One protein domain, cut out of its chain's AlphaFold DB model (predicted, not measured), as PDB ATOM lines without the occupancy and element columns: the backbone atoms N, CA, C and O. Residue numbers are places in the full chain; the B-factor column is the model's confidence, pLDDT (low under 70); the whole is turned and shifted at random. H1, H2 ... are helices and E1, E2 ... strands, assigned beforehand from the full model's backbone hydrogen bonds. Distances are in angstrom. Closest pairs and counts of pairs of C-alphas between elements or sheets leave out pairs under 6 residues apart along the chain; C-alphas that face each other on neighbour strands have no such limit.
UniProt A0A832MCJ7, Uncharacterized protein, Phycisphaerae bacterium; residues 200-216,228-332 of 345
ATOM      1  N   ALA A 200      46.405  41.471  48.896       48.97
ATOM      2  CA  ALA A 200      47.193  40.508  48.126       48.97
ATOM      3  C   ALA A 200      47.051  40.696  46.599       48.97
ATOM      4  O   ALA A 200      48.006  40.440  45.868       48.97
ATOM      5  N   ASP A 201      45.907  41.198  46.117       42.12
ATOM      6  CA  ASP A 201      45.678  41.474  44.688       42.12
ATOM      7  C   ASP A 201      46.474  42.697  44.188       42.12
ATOM      8  O   ASP A 201      46.747  42.812  42.995       42.12
ATOM      9  N   ALA A 202      46.891  43.598  45.086       42.34
ATOM     10  CA  ALA A 202      47.705  44.767  44.735       42.34
ATOM     11  C   ALA A 202      49.158  44.401  44.368       42.34
ATOM     12  O   ALA A 202      49.805  45.128  43.618       42.34
ATOM     13  N   ASN A 203      49.655  43.263  44.871       40.81
ATOM     14  CA  ASN A 203      51.004  42.750  44.609       40.81
ATOM     15  C   ASN A 203      51.035  41.633  43.547       40.81
ATOM     16  O   ASN A 203      52.112  41.168  43.172       40.81
ATOM     17  N   ALA A 204      49.874  41.184  43.068       45.56
ATOM     18  CA  ALA A 204      49.772  40.217  41.984       45.56
ATOM     19  C   ALA A 204      49.822  40.931  40.622       45.56
ATOM     20  O   ALA A 204      49.249  42.007  40.444       45.56
ATOM     21  N   ASN A 205      50.479  40.313  39.635       41.50
ATOM     22  CA  ASN A 205      50.532  40.820  38.261       41.50
ATOM     23  C   ASN A 205      49.201  40.521  37.546       41.50
ATOM     24  O   ASN A 205      49.141  39.663  36.668       41.50
ATOM     25  N   ILE A 206      48.124  41.182  37.964       45.50
ATOM     26  CA  ILE A 206      46.776  40.977  37.424       45.50
ATOM     27  C   ILE A 206      46.573  41.874  36.200       45.50
ATOM     28  O   ILE A 206      46.872  43.072  36.225       45.50
ATOM     29  N   PHE A 207      46.044  41.274  35.135       41.41
ATOM     30  CA  PHE A 207      45.548  41.969  33.952       41.41
ATOM     31  C   PHE A 207      44.057  42.276  34.114       41.41
ATOM     32  O   PHE A 207      43.269  41.377  34.424       41.41
ATOM     33  N   TYR A 208      43.683  43.534  33.882       49.22
ATOM     34  CA  TYR A 208      42.309  44.018  33.975       49.22
ATOM     35  C   TYR A 208      41.825  44.556  32.635       49.22
ATOM     36  O   TYR A 208      42.573  45.195  31.888       49.22
ATOM     37  N   VAL A 209      40.537  44.335  32.380       49.41
ATOM     38  CA  VAL A 209      39.814  44.864  31.228       49.41
ATOM     39  C   VAL A 209      38.562  45.567  31.738       49.41
ATOM     40  O   VAL A 209      37.576  44.911  32.076       49.41
ATOM     41  N   ASP A 210      38.602  46.896  31.781       52.06
ATOM     42  CA  ASP A 210      37.449  47.710  32.169       52.06
ATOM     43  C   ASP A 210      36.652  48.098  30.919       52.06
ATOM     44  O   ASP A 210      37.198  48.648  29.957       52.06
ATOM     45  N   LEU A 211      35.346  47.840  30.939       43.88
ATOM     46  CA  LEU A 211      34.413  48.156  29.857       43.88
ATOM     47  C   LEU A 211      33.383  49.168  30.350       43.88
ATOM     48  O   LEU A 211      32.518  48.819  31.150       43.88
ATOM     49  N   VAL A 212      33.433  50.401  29.843       43.53
ATOM     50  CA  VAL A 212      32.400  51.404  30.144       43.53
ATOM     51  C   VAL A 212      31.266  51.271  29.122       43.53
ATOM     52  O   VAL A 212      31.517  51.464  27.924       43.53
ATOM     53  N   PRO A 213      30.023  50.958  29.542       41.84
ATOM     54  CA  PRO A 213      28.882  50.876  28.635       41.84
ATOM     55  C   PRO A 213      28.674  52.174  27.845       41.84
ATOM     56  O   PRO A 213      28.925  53.271  28.338       41.84
ATOM     57  N   GLY A 214      28.215  52.054  26.600       43.00
ATOM     58  CA  GLY A 214      27.794  53.215  25.817       43.00
ATOM     59  C   GLY A 214      26.443  53.755  26.290       43.00
ATOM     60  O   GLY A 214      25.550  52.976  26.619       43.00
ATOM     61  N   GLU A 215      26.254  55.076  26.259       40.53
ATOM     62  CA  GLU A 215      24.910  55.659  26.350       40.53
ATOM     63  C   GLU A 215      24.051  55.160  25.177       40.53
ATOM     64  O   GLU A 215      24.379  55.399  24.008       40.53
ATOM     65  N   VAL A 216      22.920  54.513  25.473       43.28
ATOM     66  CA  VAL A 216      21.933  54.123  24.457       43.28
ATOM     67  C   VAL A 216      21.156  55.365  24.023       43.28
ATOM     68  O   VAL A 216      20.127  55.721  24.597       43.28
ATOM     69  N   TYR A 228      24.607  48.060  14.938       56.78
ATOM     70  CA  TYR A 228      26.005  47.708  15.163       56.78
ATOM     71  C   TYR A 228      26.793  48.810  15.904       56.78
ATOM     72  O   TYR A 228      27.799  48.490  16.542       56.78
ATOM     73  N   GLU A 229      26.345  50.075  15.910       60.75
ATOM     74  CA  GLU A 229      26.966  51.170  16.686       60.75
ATOM     75  C   GLU A 229      26.436  51.276  18.128       60.75
ATOM     76  O   GLU A 229      27.127  51.820  19.001       60.75
ATOM     77  N   LEU A 230      25.249  50.727  18.419       53.97
ATOM     78  CA  LEU A 230      24.668  50.707  19.770       53.97
ATOM     79  C   LEU A 230      25.456  49.797  20.726       53.97
ATOM     80  O   LEU A 230      25.723  50.192  21.859       53.97
ATOM     81  N   ASN A 231      25.910  48.637  20.244       61.06
ATOM     82  CA  ASN A 231      26.607  47.626  21.054       61.06
ATOM     83  C   ASN A 231      28.115  47.879  21.256       61.06
ATOM     84  O   ASN A 231      28.783  47.093  21.928       61.06
ATOM     85  N   VAL A 232      28.681  48.958  20.700       65.00
ATOM     86  CA  VAL A 232      30.091  49.313  20.948       65.00
ATOM     87  C   VAL A 232      30.202  50.123  22.248       65.00
ATOM     88  O   VAL A 232      29.550  51.176  22.348       65.00
ATOM     89  N   PRO A 233      31.020  49.684  23.229       65.19
ATOM     90  CA  PRO A 233      31.174  50.373  24.508       65.19
ATOM     91  C   PRO A 233      31.763  51.776  24.317       65.19
ATOM     92  O   PRO A 233      32.424  52.067  23.317       65.19
ATOM     93  N   ALA A 234      31.523  52.666  25.282       65.94
ATOM     94  CA  ALA A 234      32.076  54.021  25.260       65.94
ATOM     95  C   ALA A 234      33.613  54.004  25.307       65.94
ATOM     96  O   ALA A 234      34.278  54.840  24.685       65.94
ATOM     97  N   MET A 235      34.161  53.047  26.058       73.94
ATOM     98  CA  MET A 235      35.581  52.935  26.346       73.94
ATOM     99  C   MET A 235      35.946  51.501  26.748       73.94
ATOM    100  O   MET A 235      35.190  50.841  27.465       73.94
ATOM    101  N   LEU A 236      37.122  51.060  26.312       76.88
ATOM    102  CA  LEU A 236      37.814  49.854  26.755       76.88
ATOM    103  C   LEU A 236      39.147  50.283  27.372       76.88
ATOM    104  O   LEU A 236      39.945  50.925  26.685       76.88
ATOM    105  N   THR A 237      39.414  49.902  28.619       77.94
ATOM    106  CA  THR A 237      40.701  50.170  29.273       77.94
ATOM    107  C   THR A 237      41.418  48.869  29.609       77.94
ATOM    108  O   THR A 237      40.858  48.001  30.275       77.94
ATOM    109  N   LEU A 238      42.667  48.754  29.163       78.81
ATOM    110  CA  LEU A 238      43.586  47.664  29.475       78.81
ATOM    111  C   LEU A 238      44.527  48.137  30.583       78.81
ATOM    112  O   LEU A 238      45.222  49.139  30.385       78.81
ATOM    113  N   LYS A 239      44.574  47.422  31.710       79.00
ATOM    114  CA  LYS A 239      45.443  47.770  32.846       79.00
ATOM    115  C   LYS A 239      46.271  46.592  33.327       79.00
ATOM    116  O   LYS A 239      45.844  45.439  33.233       79.00
ATOM    117  N   LEU A 240      47.437  46.899  33.883       76.19
ATOM    118  CA  LEU A 240      48.320  45.934  34.535       76.19
ATOM    119  C   LEU A 240      48.784  46.499  35.875       76.19
ATOM    120  O   LEU A 240      49.490  47.504  35.909       76.19
ATOM    121  N   ASN A 241      48.433  45.832  36.975       72.25
ATOM    122  CA  ASN A 241      48.944  46.217  38.291       72.25
ATOM    123  C   ASN A 241      50.457  45.979  38.376       72.25
ATOM    124  O   ASN A 241      50.959  44.980  37.862       72.25
ATOM    125  N   GLY A 242      51.162  46.864  39.083       72.81
ATOM    126  CA  GLY A 242      52.582  46.732  39.421       72.81
ATOM    127  C   GLY A 242      53.450  47.893  38.907       72.81
ATOM    128  O   GLY A 242      53.163  48.475  37.859       72.81
ATOM    129  N   PRO A 243      54.523  48.265  39.630       79.94
ATOM    130  CA  PRO A 243      55.354  49.416  39.280       79.94
ATOM    131  C   PRO A 243      56.079  49.208  37.943       79.94
ATOM    132  O   PRO A 243      56.873  48.282  37.783       79.94
ATOM    133  N   GLY A 244      55.822  50.097  36.981       83.12
ATOM    134  CA  GLY A 244      56.424  50.039  35.645       83.12
ATOM    135  C   GLY A 244      55.867  48.940  34.732       83.12
ATOM    136  O   GLY A 244      56.460  48.691  33.680       83.12
ATOM    137  N   ASN A 245      54.760  48.296  35.115       84.62
ATOM    138  CA  ASN A 245      53.978  47.445  34.221       84.62
ATOM    139  C   ASN A 245      53.090  48.297  33.297       84.62
ATOM    140  O   ASN A 245      52.865  49.481  33.547       84.62
ATOM    141  N   GLY A 246      52.590  47.697  32.216       89.88
ATOM    142  CA  GLY A 246      51.661  48.352  31.291       89.88
ATOM    143  C   GLY A 246      51.958  48.040  29.829       89.88
ATOM    144  O   GLY A 246      52.552  47.010  29.498       89.88
ATOM    145  N   PHE A 247      51.557  48.960  28.953       94.50
ATOM    146  CA  PHE A 247      51.553  48.789  27.503       94.50
ATOM    147  C   PHE A 247      52.198  49.974  26.776       94.50
ATOM    148  O   PHE A 247      52.036  51.121  27.188       94.50
ATOM    149  N   VAL A 248      52.849  49.713  25.640       96.69
ATOM    150  CA  VAL A 248      53.242  50.736  24.654       96.69
ATOM    151  C   VAL A 248      52.628  50.375  23.309       96.69
ATOM    152  O   VAL A 248      52.898  49.296  22.783       96.69
ATOM    153  N   ARG A 249      51.819  51.269  22.728       96.38
ATOM    154  CA  ARG A 249      51.178  51.017  21.424       96.38
ATOM    155  C   ARG A 249      52.208  50.876  20.311       96.38
ATOM    156  O   ARG A 249      53.146  51.666  20.211       96.38
ATOM    157  N   TYR A 250      51.969  49.919  19.429       96.44
ATOM    158  CA  TYR A 250      52.754  49.664  18.238       96.44
ATOM    159  C   TYR A 250      51.890  49.844  16.987       96.44
ATOM    160  O   TYR A 250      50.774  49.335  16.907       96.44
ATOM    161  N   ARG A 251      52.412  50.566  15.991       95.50
ATOM    162  CA  ARG A 251      51.759  50.760  14.690       95.50
ATOM    163  C   ARG A 251      52.502  49.934  13.634       95.50
ATOM    164  O   ARG A 251      53.558  50.385  13.184       95.50
ATOM    165  N   PRO A 252      52.005  48.745  13.253       89.31
ATOM    166  CA  PRO A 252      52.654  47.935  12.231       89.31
ATOM    167  C   PRO A 252      52.553  48.594  10.852       89.31
ATOM    168  O   PRO A 252      51.576  49.268  10.521       89.31
ATOM    169  N   LYS A 253      53.565  48.354  10.021       88.69
ATOM    170  CA  LYS A 253      53.545  48.665   8.591       88.69
ATOM    171  C   LYS A 253      52.730  47.609   7.843       88.69
ATOM    172  O   LYS A 253      52.681  46.448   8.245       88.69
ATOM    173  N   VAL A 254      52.126  48.004   6.726       82.38
ATOM    174  CA  VAL A 254      51.388  47.090   5.843       82.38
ATOM    175  C   VAL A 254      52.348  46.101   5.164       82.38
ATOM    176  O   VAL A 254      53.489  46.444   4.865       82.38
ATOM    177  N   GLY A 255      51.880  44.872   4.916       76.69
ATOM    178  CA  GLY A 255      52.568  43.880   4.077       76.69
ATOM    179  C   GLY A 255      53.423  42.835   4.805       76.69
ATOM    180  O   GLY A 255      53.929  41.930   4.151       76.69
ATOM    181  N   THR A 256      53.575  42.903   6.132       78.00
ATOM    182  CA  THR A 256      54.259  41.860   6.930       78.00
ATOM    183  C   THR A 256      53.552  41.622   8.265       78.00
ATOM    184  O   THR A 256      52.868  42.516   8.762       78.00
ATOM    185  N   ASP A 257      53.727  40.434   8.856       77.56
ATOM    186  CA  ASP A 257      53.186  40.069  10.178       77.56
ATOM    187  C   ASP A 257      53.550  41.123  11.253       77.56
ATOM    188  O   ASP A 257      54.741  41.300  11.536       77.56
ATOM    189  N   PRO A 258      52.566  41.805  11.874       81.00
ATOM    190  CA  PRO A 258      52.796  42.784  12.935       81.00
ATOM    191  C   PRO A 258      53.707  42.292  14.067       81.00
ATOM    192  O   PRO A 258      54.604  43.025  14.486       81.00
ATOM    193  N   PHE A 259      53.557  41.042  14.522       78.81
ATOM    194  CA  PHE A 259      54.369  40.508  15.619       78.81
ATOM    195  C   PHE A 259      55.832  40.261  15.213       78.81
ATOM    196  O   PHE A 259      56.728  40.362  16.057       78.81
ATOM    197  N   ALA A 260      56.104  40.000  13.930       78.12
ATOM    198  CA  ALA A 260      57.459  39.889  13.384       78.12
ATOM    199  C   ALA A 260      58.155  41.254  13.194       78.12
ATOM    200  O   ALA A 260      59.389  41.327  13.167       78.12
ATOM    201  N   GLN A 261      57.385  42.343  13.086       82.75
ATOM    202  CA  GLN A 261      57.915  43.713  13.052       82.75
ATOM    203  C   GLN A 261      58.296  44.224  14.457       82.75
ATOM    204  O   GLN A 261      59.203  45.047  14.598       82.75
ATOM    205  N   MET A 262      57.642  43.708  15.501       88.12
ATOM    206  CA  MET A 262      57.888  44.039  16.908       88.12
ATOM    207  C   MET A 262      59.129  43.319  17.460       88.12
ATOM    208  O   MET A 262      59.013  42.275  18.101       88.12
ATOM    209  N   ARG A 263      60.328  43.842  17.175       88.88
ATOM    210  CA  ARG A 263      61.606  43.171  17.497       88.88
ATOM    211  C   ARG A 263      62.222  43.558  18.837       88.88
ATOM    212  O   ARG A 263      62.821  42.711  19.486       88.88
ATOM    213  N   GLU A 264      62.096  44.818  19.236       93.12
ATOM    214  CA  GLU A 264      62.714  45.333  20.456       93.12
ATOM    215  C   GLU A 264      61.692  46.156  21.235       93.12
ATOM    216  O   GLU A 264      61.170  47.159  20.743       93.12
ATOM    217  N   ALA A 265      61.389  45.712  22.451       91.62
ATOM    218  CA  ALA A 265      60.498  46.426  23.351       91.62
ATOM    219  C   ALA A 265      61.165  47.724  23.857       91.62
ATOM    220  O   ALA A 265      62.325  47.680  24.284       91.62
ATOM    221  N   PRO A 266      60.456  48.870  23.881       95.19
ATOM    222  CA  PRO A 266      60.925  50.099  24.527       95.19
ATOM    223  C   PRO A 266      61.305  49.876  25.997       95.19
ATOM    224  O   PRO A 266      60.796  48.960  26.637       95.19
ATOM    225  N   GLU A 267      62.167  50.718  26.565       91.88
ATOM    226  CA  GLU A 267      62.500  50.657  28.002       91.88
ATOM    227  C   GLU A 267      61.423  51.307  28.880       91.88
ATOM    228  O   GLU A 267      61.128  50.842  29.986       91.88
ATOM    229  N   THR A 268      60.820  52.374  28.355       95.50
ATOM    230  CA  THR A 268      59.919  53.302  29.046       95.50
ATOM    231  C   THR A 268      58.628  53.520  28.247       95.50
ATOM    232  O   THR A 268      58.473  53.018  27.133       95.50
ATOM    233  N   GLY A 269      57.677  54.256  28.831       95.00
ATOM    234  CA  GLY A 269      56.397  54.595  28.197       95.00
ATOM    235  C   GLY A 269      55.256  53.605  28.451       95.00
ATOM    236  O   GLY A 269      54.160  53.826  27.945       95.00
ATOM    237  N   TYR A 270      55.490  52.539  29.224       94.44
ATOM    238  CA  TYR A 270      54.451  51.586  29.623       94.44
ATOM    239  C   TYR A 270      53.414  52.262  30.519       94.44
ATOM    240  O   TYR A 270      53.755  52.797  31.573       94.44
ATOM    241  N   ALA A 271      52.159  52.233  30.081       95.25
ATOM    242  CA  ALA A 271      51.013  52.778  30.800       95.25
ATOM    243  C   ALA A 271      49.744  51.965  30.494       95.25
ATOM    244  O   ALA A 271      49.745  51.107  29.605       95.25
ATOM    245  N   ASP A 272      48.656  52.257  31.203       90.50
ATOM    246  CA  ASP A 272      47.323  51.762  30.857       90.50
ATOM    247  C   ASP A 272      46.912  52.236  29.452       90.50
ATOM    248  O   ASP A 272      47.189  53.365  29.033       90.50
ATOM    249  N   VAL A 273      46.213  51.378  28.707       90.88
ATOM    250  CA  VAL A 273      45.735  51.688  27.354       90.88
ATOM    251  C   VAL A 273      44.236  51.911  27.363       90.88
ATOM    252  O   VAL A 273      43.473  51.017  27.701       90.88
ATOM    253  N   VAL A 274      43.817  53.081  26.886       90.12
ATOM    254  CA  VAL A 274      42.407  53.435  26.687       90.12
ATOM    255  C   VAL A 274      42.057  53.437  25.195       90.12
ATOM    256  O   VAL A 274      42.540  54.290  24.442       90.12
ATOM    257  N   LEU A 275      41.210  52.510  24.743       87.19
ATOM    258  CA  LEU A 275      40.580  52.560  23.420       87.19
ATOM    259  C   LEU A 275      39.197  53.211  23.555       87.19
ATOM    260  O   LEU A 275      38.342  52.735  24.301       87.19
ATOM    261  N   ASN A 276      38.979  54.318  22.847       89.75
ATOM    262  CA  ASN A 276      37.702  55.032  22.855       89.75
ATOM    263  C   ASN A 276      36.698  54.406  21.866       89.75
ATOM    264  O   ASN A 276      37.081  53.656  20.963       89.75
ATOM    265  N   LYS A 277      35.411  54.756  21.996       81.75
ATOM    266  CA  LYS A 277      34.345  54.265  21.105       81.75
ATOM    267  C   LYS A 277      34.659  54.439  19.618       81.75
ATOM    268  O   LYS A 277      34.368  53.536  18.843       81.75
ATOM    269  N   GLN A 278      35.275  55.555  19.218       91.12
ATOM    270  CA  GLN A 278      35.660  55.779  17.822       91.12
ATOM    271  C   GLN A 278      36.645  54.709  17.334       91.12
ATOM    272  O   GLN A 278      36.395  54.085  16.305       91.12
ATOM    273  N   ARG A 279      37.726  54.439  18.079       91.81
ATOM    274  CA  ARG A 279      38.707  53.428  17.667       91.81
ATOM    275  C   ARG A 279      38.109  52.022  17.663       91.81
ATOM    276  O   ARG A 279      38.393  51.249  16.758       91.81
ATOM    277  N   LEU A 280      37.236  51.706  18.620       84.69
ATOM    278  CA  LEU A 280      36.525  50.424  18.650       84.69
ATOM    279  C   LEU A 280      35.572  50.260  17.449       84.69
ATOM    280  O   LEU A 280      35.510  49.182  16.864       84.69
ATOM    281  N   LEU A 281      34.891  51.333  17.027       84.44
ATOM    282  CA  LEU A 281      34.089  51.360  15.796       84.44
ATOM    283  C   LEU A 281      34.948  51.171  14.539       84.44
ATOM    284  O   LEU A 281      34.553  50.431  13.641       84.44
ATOM    285  N   GLU A 282      36.120  51.806  14.463       89.25
ATOM    286  CA  GLU A 282      37.069  51.603  13.363       89.25
ATOM    287  C   GLU A 282      37.584  50.159  13.313       89.25
ATOM    288  O   GLU A 282      37.631  49.577  12.230       89.25
ATOM    289  N   MET A 283      37.930  49.569  14.464       87.94
ATOM    290  CA  MET A 283      38.352  48.169  14.552       87.94
ATOM    291  C   MET A 283      37.235  47.229  14.084       87.94
ATOM    292  O   MET A 283      37.483  46.384  13.229       87.94
ATOM    293  N   ARG A 284      35.991  47.431  14.551       82.56
ATOM    294  CA  ARG A 284      34.815  46.665  14.098       82.56
ATOM    295  C   ARG A 284      34.607  46.768  12.587       82.56
ATOM    296  O   ARG A 284      34.507  45.750  11.915       82.56
ATOM    297  N   LYS A 285      34.604  47.988  12.034       85.38
ATOM    298  CA  LYS A 285      34.448  48.244  10.584       85.38
ATOM    299  C   LYS A 285      35.562  47.607   9.735       85.38
ATOM    300  O   LYS A 285      35.427  47.532   8.519       85.38
ATOM    301  N   ASN A 286      36.643  47.144  10.365       86.50
ATOM    302  CA  ASN A 286      37.797  46.515   9.738       86.50
ATOM    303  C   ASN A 286      38.113  45.120  10.318       86.50
ATOM    304  O   ASN A 286      39.258  44.687  10.218       86.50
ATOM    305  N   ALA A 287      37.149  44.398  10.903       79.62
ATOM    306  CA  ALA A 287      37.392  43.122  11.599       79.62
ATOM    307  C   ALA A 287      38.074  42.030  10.735       79.62
ATOM    308  O   ALA A 287      38.806  41.189  11.250       79.62
ATOM    309  N   GLY A 288      37.911  42.074   9.406       75.31
ATOM    310  CA  GLY A 288      38.635  41.210   8.458       75.31
ATOM    311  C   GLY A 288      40.070  41.652   8.108       75.31
ATOM    312  O   GLY A 288      40.762  40.959   7.367       75.31
ATOM    313  N   ASN A 289      40.535  42.807   8.595       85.12
ATOM    314  CA  ASN A 289      41.845  43.384   8.290       85.12
ATOM    315  C   ASN A 289      42.771  43.311   9.514       85.12
ATOM    316  O   ASN A 289      42.577  44.024  10.495       85.12
ATOM    317  N   VAL A 290      43.835  42.511   9.409       74.25
ATOM    318  CA  VAL A 290      44.803  42.232  10.490       74.25
ATOM    319  C   VAL A 290      45.452  43.489  11.092       74.25
ATOM    320  O   VAL A 290      45.888  43.450  12.236       74.25
ATOM    321  N   ILE A 291      45.531  44.601  10.355       80.31
ATOM    322  CA  ILE A 291      46.142  45.850  10.836       80.31
ATOM    323  C   ILE A 291      45.082  46.838  11.324       80.31
ATOM    324  O   ILE A 291      45.219  47.401  12.404       80.31
ATOM    325  N   LEU A 292      44.032  47.069  10.534       85.81
ATOM    326  CA  LEU A 292      43.036  48.101  10.833       85.81
ATOM    327  C   LEU A 292      41.997  47.638  11.868       85.81
ATOM    328  O   LEU A 292      41.552  48.456  12.676       85.81
ATOM    329  N   GLY A 293      41.675  46.341  11.887       86.06
ATOM    330  CA  GLY A 293      40.800  45.669  12.858       86.06
ATOM    331  C   GLY A 293      41.452  45.369  14.212       86.06
ATOM    332  O   GLY A 293      40.839  44.738  15.073       86.06
ATOM    333  N   ALA A 294      42.699  45.808  14.399       88.19
ATOM    334  CA  ALA A 294      43.544  45.455  15.527       88.19
ATOM    335  C   ALA A 294      44.211  46.676  16.181       88.19
ATOM    336  O   ALA A 294      44.354  47.747  15.589       88.19
ATOM    337  N   GLU A 295      44.672  46.484  17.408       93.31
ATOM    338  CA  GLU A 295      45.645  47.326  18.097       93.31
ATOM    339  C   GLU A 295      46.756  46.423  18.635       93.31
ATOM    340  O   GLU A 295      46.476  45.363  19.197       93.31
ATOM    341  N   PHE A 296      48.011  46.834  18.461       90.19
ATOM    342  CA  PHE A 296      49.192  46.063  18.853       90.19
ATOM    343  C   PHE A 296      49.957  46.795  19.950       90.19
ATOM    344  O   PHE A 296      50.016  48.025  19.964       90.19
ATOM    345  N   PHE A 297      50.573  46.048  20.863       94.00
ATOM    346  CA  PHE A 297      51.226  46.607  22.042       94.00
ATOM    347  C   PHE A 297      52.490  45.836  22.395       94.00
ATOM    348  O   PHE A 297      52.462  44.612  22.490       94.00
ATOM    349  N   TYR A 298      53.577  46.535  22.702       93.06
ATOM    350  CA  TYR A 298      54.557  45.966  23.622       93.06
ATOM    351  C   TYR A 298      53.937  45.936  25.019       93.06
ATOM    352  O   TYR A 298      53.263  46.887  25.411       93.06
ATOM    353  N   VAL A 299      54.168  44.862  25.766       87.75
ATOM    354  CA  VAL A 299      53.676  44.702  27.138       87.75
ATOM    355  C   VAL A 299      54.853  44.487  28.087       87.75
ATOM    356  O   VAL A 299      55.834  43.839  27.716       87.75
ATOM    357  N   LYS A 300      54.763  45.035  29.301       86.56
ATOM    358  CA  LYS A 300      55.743  44.832  30.374       86.56
ATOM    359  C   LYS A 300      55.038  44.373  31.644       86.56
ATOM    360  O   LYS A 300      54.091  45.021  32.087       86.56
ATOM    361  N   ILE A 301      55.488  43.247  32.200       81.00
ATOM    362  CA  ILE A 301      54.918  42.613  33.398       81.00
ATOM    363  C   ILE A 301      56.054  42.073  34.268       81.00
ATOM    364  O   ILE A 301      56.824  41.220  33.828       81.00
ATOM    365  N   GLY A 302      56.180  42.562  35.503       77.94
ATOM    366  CA  GLY A 302      57.183  42.093  36.463       77.94
ATOM    367  C   GLY A 302      58.621  42.247  35.957       77.94
ATOM    368  O   GLY A 302      59.455  41.377  36.186       77.94
ATOM    369  N   GLY A 303      58.893  43.307  35.188       78.50
ATOM    370  CA  GLY A 303      60.188  43.541  34.539       78.50
ATOM    371  C   GLY A 303      60.445  42.733  33.259       78.50
ATOM    372  O   GLY A 303      61.383  43.070  32.539       78.50
ATOM    373  N   LYS A 304      59.610  41.735  32.933       78.50
ATOM    374  CA  LYS A 304      59.662  40.995  31.662       78.50
ATOM    375  C   LYS A 304      58.924  41.741  30.557       78.50
ATOM    376  O   LYS A 304      57.953  42.447  30.830       78.50
ATOM    377  N   TYR A 305      59.350  41.532  29.316       83.50
ATOM    378  CA  TYR A 305      58.764  42.157  28.133       83.50
ATOM    379  C   TYR A 305      58.059  41.134  27.237       83.50
ATOM    380  O   TYR A 305      58.336  39.933  27.278       83.50
ATOM    381  N   GLY A 306      57.131  41.625  26.423       83.38
ATOM    382  CA  GLY A 306      56.335  40.806  25.525       83.38
ATOM    383  C   GLY A 306      55.598  41.613  24.463       83.38
ATOM    384  O   GLY A 306      55.740  42.835  24.353       83.38
ATOM    385  N   LYS A 307      54.772  40.910  23.691       83.31
ATOM    386  CA  LYS A 307      53.885  41.449  22.657       83.31
ATOM    387  C   LYS A 307      52.442  41.119  23.019       83.31
ATOM    388  O   LYS A 307      52.163  40.032  23.524       83.31
ATOM    389  N   ALA A 308      51.527  42.021  22.709       80.25
ATOM    390  CA  ALA A 308      50.099  41.789  22.815       80.25
ATOM    391  C   ALA A 308      49.345  42.382  21.621       80.25
ATOM    392  O   ALA A 308      49.836  43.295  20.952       80.25
ATOM    393  N   ALA A 309      48.143  41.871  21.371       83.25
ATOM    394  CA  ALA A 309      47.203  42.456  20.425       83.25
ATOM    395  C   ALA A 309      45.771  42.376  20.960       83.25
ATOM    396  O   ALA A 309      45.401  41.388  21.595       83.25
ATOM    397  N   VAL A 310      44.974  43.398  20.658       84.12
ATOM    398  CA  VAL A 310      43.511  43.381  20.783       84.12
ATOM    399  C   VAL A 310      42.943  43.433  19.377       84.12
ATOM    400  O   VAL A 310      43.288  44.322  18.604       84.12
ATOM    401  N   THR A 311      42.084  42.483  19.038       79.31
ATOM    402  CA  THR A 311      41.506  42.345  17.696       79.31
ATOM    403  C   THR A 311      39.991  42.277  17.794       79.31
ATOM    404  O   THR A 311      39.464  41.650  18.712       79.31
ATOM    405  N   TRP A 312      39.286  42.918  16.862       75.31
ATOM    406  CA  TRP A 312      37.862  42.658  16.685       75.31
ATOM    407  C   TRP A 312      37.708  41.439  15.780       75.31
ATOM    408  O   TRP A 312      38.130  41.472  14.626       75.31
ATOM    409  N   ARG A 313      37.124  40.358  16.296       68.38
ATOM    410  CA  ARG A 313      36.790  39.178  15.501       68.38
ATOM    411  C   ARG A 313      35.328  39.293  15.102       68.38
ATOM    412  O   ARG A 313      34.463  39.274  15.969       68.38
ATOM    413  N   ASP A 314      35.035  39.336  13.810       59.94
ATOM    414  CA  ASP A 314      33.690  38.966  13.381       59.94
ATOM    415  C   ASP A 314      33.518  37.472  13.673       59.94
ATOM    416  O   ASP A 314      34.132  36.606  13.040       59.94
ATOM    417  N   SER A 315      32.678  37.158  14.661       49.62
ATOM    418  CA  SER A 315      31.909  35.921  14.590       49.62
ATOM    419  C   SER A 315      31.154  35.921  13.259       49.62
ATOM    420  O   SER A 315      30.848  36.981  12.712       49.62
ATOM    421  N   GLN A 316      30.849  34.732  12.736       47.59
ATOM    422  CA  GLN A 316      29.970  34.571  11.571       47.59
ATOM    423  C   GLN A 316      28.743  35.502  11.663       47.59
ATOM    424  O   GLN A 316      28.317  35.771  12.787       47.59
ATOM    425  N   PRO A 317      28.154  35.950  10.534       43.03
ATOM    426  CA  PRO A 317      26.980  36.825  10.519       43.03
ATOM    427  C   PRO A 317      25.729  36.102  11.052       43.03
ATOM    428  O   PRO A 317      24.813  35.733  10.316       43.03
ATOM    429  N   THR A 318      25.706  35.890  12.363       44.53
ATOM    430  CA  THR A 318      24.531  35.608  13.168       44.53
ATOM    431  C   THR A 318      23.656  36.857  13.194       44.53
ATOM    432  O   THR A 318      24.112  37.975  12.956       44.53
ATOM    433  N   ALA A 319      22.372  36.691  13.502       39.94
ATOM    434  CA  ALA A 319      21.429  37.808  13.572       39.94
ATOM    435  C   ALA A 319      21.672  38.760  14.773       39.94
ATOM    436  O   ALA A 319      20.825  39.604  15.063       39.94
ATOM    437  N   THR A 320      22.799  38.617  15.480       42.72
ATOM    438  CA  THR A 320      23.167  39.356  16.691       42.72
ATOM    439  C   THR A 320      24.467  40.148  16.514       42.72
ATOM    440  O   THR A 320      25.502  39.586  16.156       42.72
ATOM    441  N   PRO A 321      24.458  41.467  16.783       46.69
ATOM    442  CA  PRO A 321      25.639  42.317  16.675       46.69
ATOM    443  C   PRO A 321      26.534  42.223  17.924       46.69
ATOM    444  O   PRO A 321      26.728  43.214  18.637       46.69
ATOM    445  N   ASP A 322      27.113  41.050  18.164       52.75
ATOM    446  CA  ASP A 322      27.891  40.746  19.370       52.75
ATOM    447  C   ASP A 322      29.245  41.491  19.433       52.75
ATOM    448  O   ASP A 322      29.837  41.864  18.412       52.75
ATOM    449  N   LEU A 323      29.716  41.766  20.656       52.72
ATOM    450  CA  LEU A 323      31.008  42.404  20.948       52.72
ATOM    451  C   LEU A 323      32.077  41.318  21.108       52.72
ATOM    452  O   LEU A 323      32.238  40.755  22.187       52.72
ATOM    453  N   ASN A 324      32.826  41.052  20.041       64.12
ATOM    454  CA  ASN A 324      33.813  39.976  19.993       64.12
ATOM    455  C   ASN A 324      35.242  40.539  19.921       64.12
ATOM    456  O   ASN A 324      35.789  40.780  18.844       64.12
ATOM    457  N   LEU A 325      35.844  40.764  21.093       56.22
ATOM    458  CA  LEU A 325      37.236  41.200  21.231       56.22
ATOM    459  C   LEU A 325      38.129  40.021  21.632       56.22
ATOM    460  O   LEU A 325      37.969  39.460  22.715       56.22
ATOM    461  N   THR A 326      39.103  39.679  20.790       63.62
ATOM    462  CA  THR A 326      40.105  38.643  21.074       63.62
ATOM    463  C   THR A 326      41.429  39.282  21.485       63.62
ATOM    464  O   THR A 326      41.921  40.199  20.819       63.62
ATOM    465  N   TYR A 327      42.013  38.762  22.566       58.38
ATOM    466  CA  TYR A 327      43.280  39.204  23.145       58.38
ATOM    467  C   TYR A 327      44.361  38.147  22.920       58.38
ATOM    468  O   TYR A 327      44.148  36.971  23.210       58.38
ATOM    469  N   THR A 328      45.537  38.576  22.474       61.59
ATOM    470  CA  THR A 328      46.732  37.727  22.356       61.59
ATOM    471  C   THR A 328      47.834  38.306  23.227       61.59
ATOM    472  O   THR A 328      48.060  39.512  23.179       61.59
ATOM    473  N   PHE A 329      48.545  37.459  23.975       60.56
ATOM    474  CA  PHE A 329      49.707  37.824  24.789       60.56
ATOM    475  C   PHE A 329      50.838  36.815  24.573       60.56
ATOM    476  O   PHE A 329      50.608  35.610  24.621       60.56
ATOM    477  N   ALA A 330      52.060  37.306  24.380       62.09
ATOM    478  CA  ALA A 330      53.282  36.509  24.331       62.09
ATOM    479  C   ALA A 330      54.367  37.223  25.147       62.09
ATOM    480  O   ALA A 330      54.726  38.355  24.827       62.09
ATOM    481  N   ILE A 331      54.870  36.586  26.206       65.69
ATOM    482  CA  ILE A 331      55.908  37.126  27.098       65.69
ATOM    483  C   ILE A 331      57.178  36.302  26.896       65.69
ATOM    484  O   ILE A 331      57.105  35.076  26.856       65.69
ATOM    485  N   GLU A 332      58.333  36.955  26.795       64.50
ATOM    486  CA  GLU A 332      59.615  36.252  26.697       64.50
ATOM    487  C   GLU A 332      59.944  35.544  28.019       64.50
ATOM    488  O   GLU A 332      59.970  36.163  29.089       64.50
TER     489      GLU A 332
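AT A GLANCE: This is residues 200 to 216 and 228 to 332 of the 345 residues of an uncharacterized protein of Phycisphaerae bacterium (UniProt A0A832MCJ7). Two antiparallel sheets form an open trough: the larger, strongly twisted E3 E5 E6 E7 and the smaller E1 E2 E4 come together where E3 meets E2 and E4, and the trough stays open between E1 and E7. At one end H2 bridges the two sheets, while the short H1 only grazes the larger one. The printed part has 122 residues, with two named helices and seven named strands in the order E1 E2 E3 H1 E4 H2 E5 E6 E7; the class is mixed, and under half of the residues, 58, are in named elements. The whole is compact, with a radius of gyration of the C-alphas of 15.1 A and a flat outline of 44 by 40 by 21 A.

IN THESE COORDINATES: E1, residues 207 to 212, begins with C-alpha 207 at (45.548, 41.969, 33.952) and is 16.6 A long. E2 is residues 235 to 240, 16.7 A, and E3 residues 246 to 250, 13.2 A. H1 is residues 258 to 261, E4 residues 273 to 276, and H2 residues 277 to 285, 12.1 A. E5, residues 294 to 301, spans 21.4 A and bends by 51 degrees at residue 298. E6, residues 304 to 312, is the longest strand at 26.5 A. E7, residues 325 to 331, spans 20.0 A and ends with C-alpha 331 at (55.908, 37.126, 27.098).

HOW THE PARTS SIT: The larger sheet runs E3 E5 E6 E7. N 248 is 2.9 A from O 298 between E3 and E5, N 297 is 2.9 A from O 308 between E5 and E6, and N 309 is 3.0 A from O 328 between E6 and E7, each within hydrogen-bond range. E5 E6 E7 are a meander, each strand the antiparallel neighbour of the one before, in two hairpins. In the sheet E1 E2 E4, N 210 and O 237 are 2.9 A apart and N 238 and O 273 are 2.8 A apart. Between the sheets, the closest C-alphas of E3 and E4 are those of Phe 247 and Val 273, 6.5 A. E1 and E7 are apart. H2 stands up from the larger sheet, its line rising 49 degrees, at a height over the sheet of 8.2 A; its closest C-alphas to E6 are those of Arg 284 and Trp 312, 5.7 A. H2 only grazes the sheet E1 E2 E4 with residues 277 to 280. In H2 every O i to N i+4 pair is within hydrogen-bond range; H1 is too short for such a pair.

THE WHOLE: The two C-alphas farthest apart, those of Glu 267 and Ala 319, are 45.4 A apart. Residues 217 to 227 are not printed, with 12.0 A between C-alphas 216 and 228 across the cut. The links H1 to E4 and E6 to E7 are long. Mean pLDDT of the printed part is 73.3; residues 200 to 216, 228 to 234 and 313 to 332 are under 70.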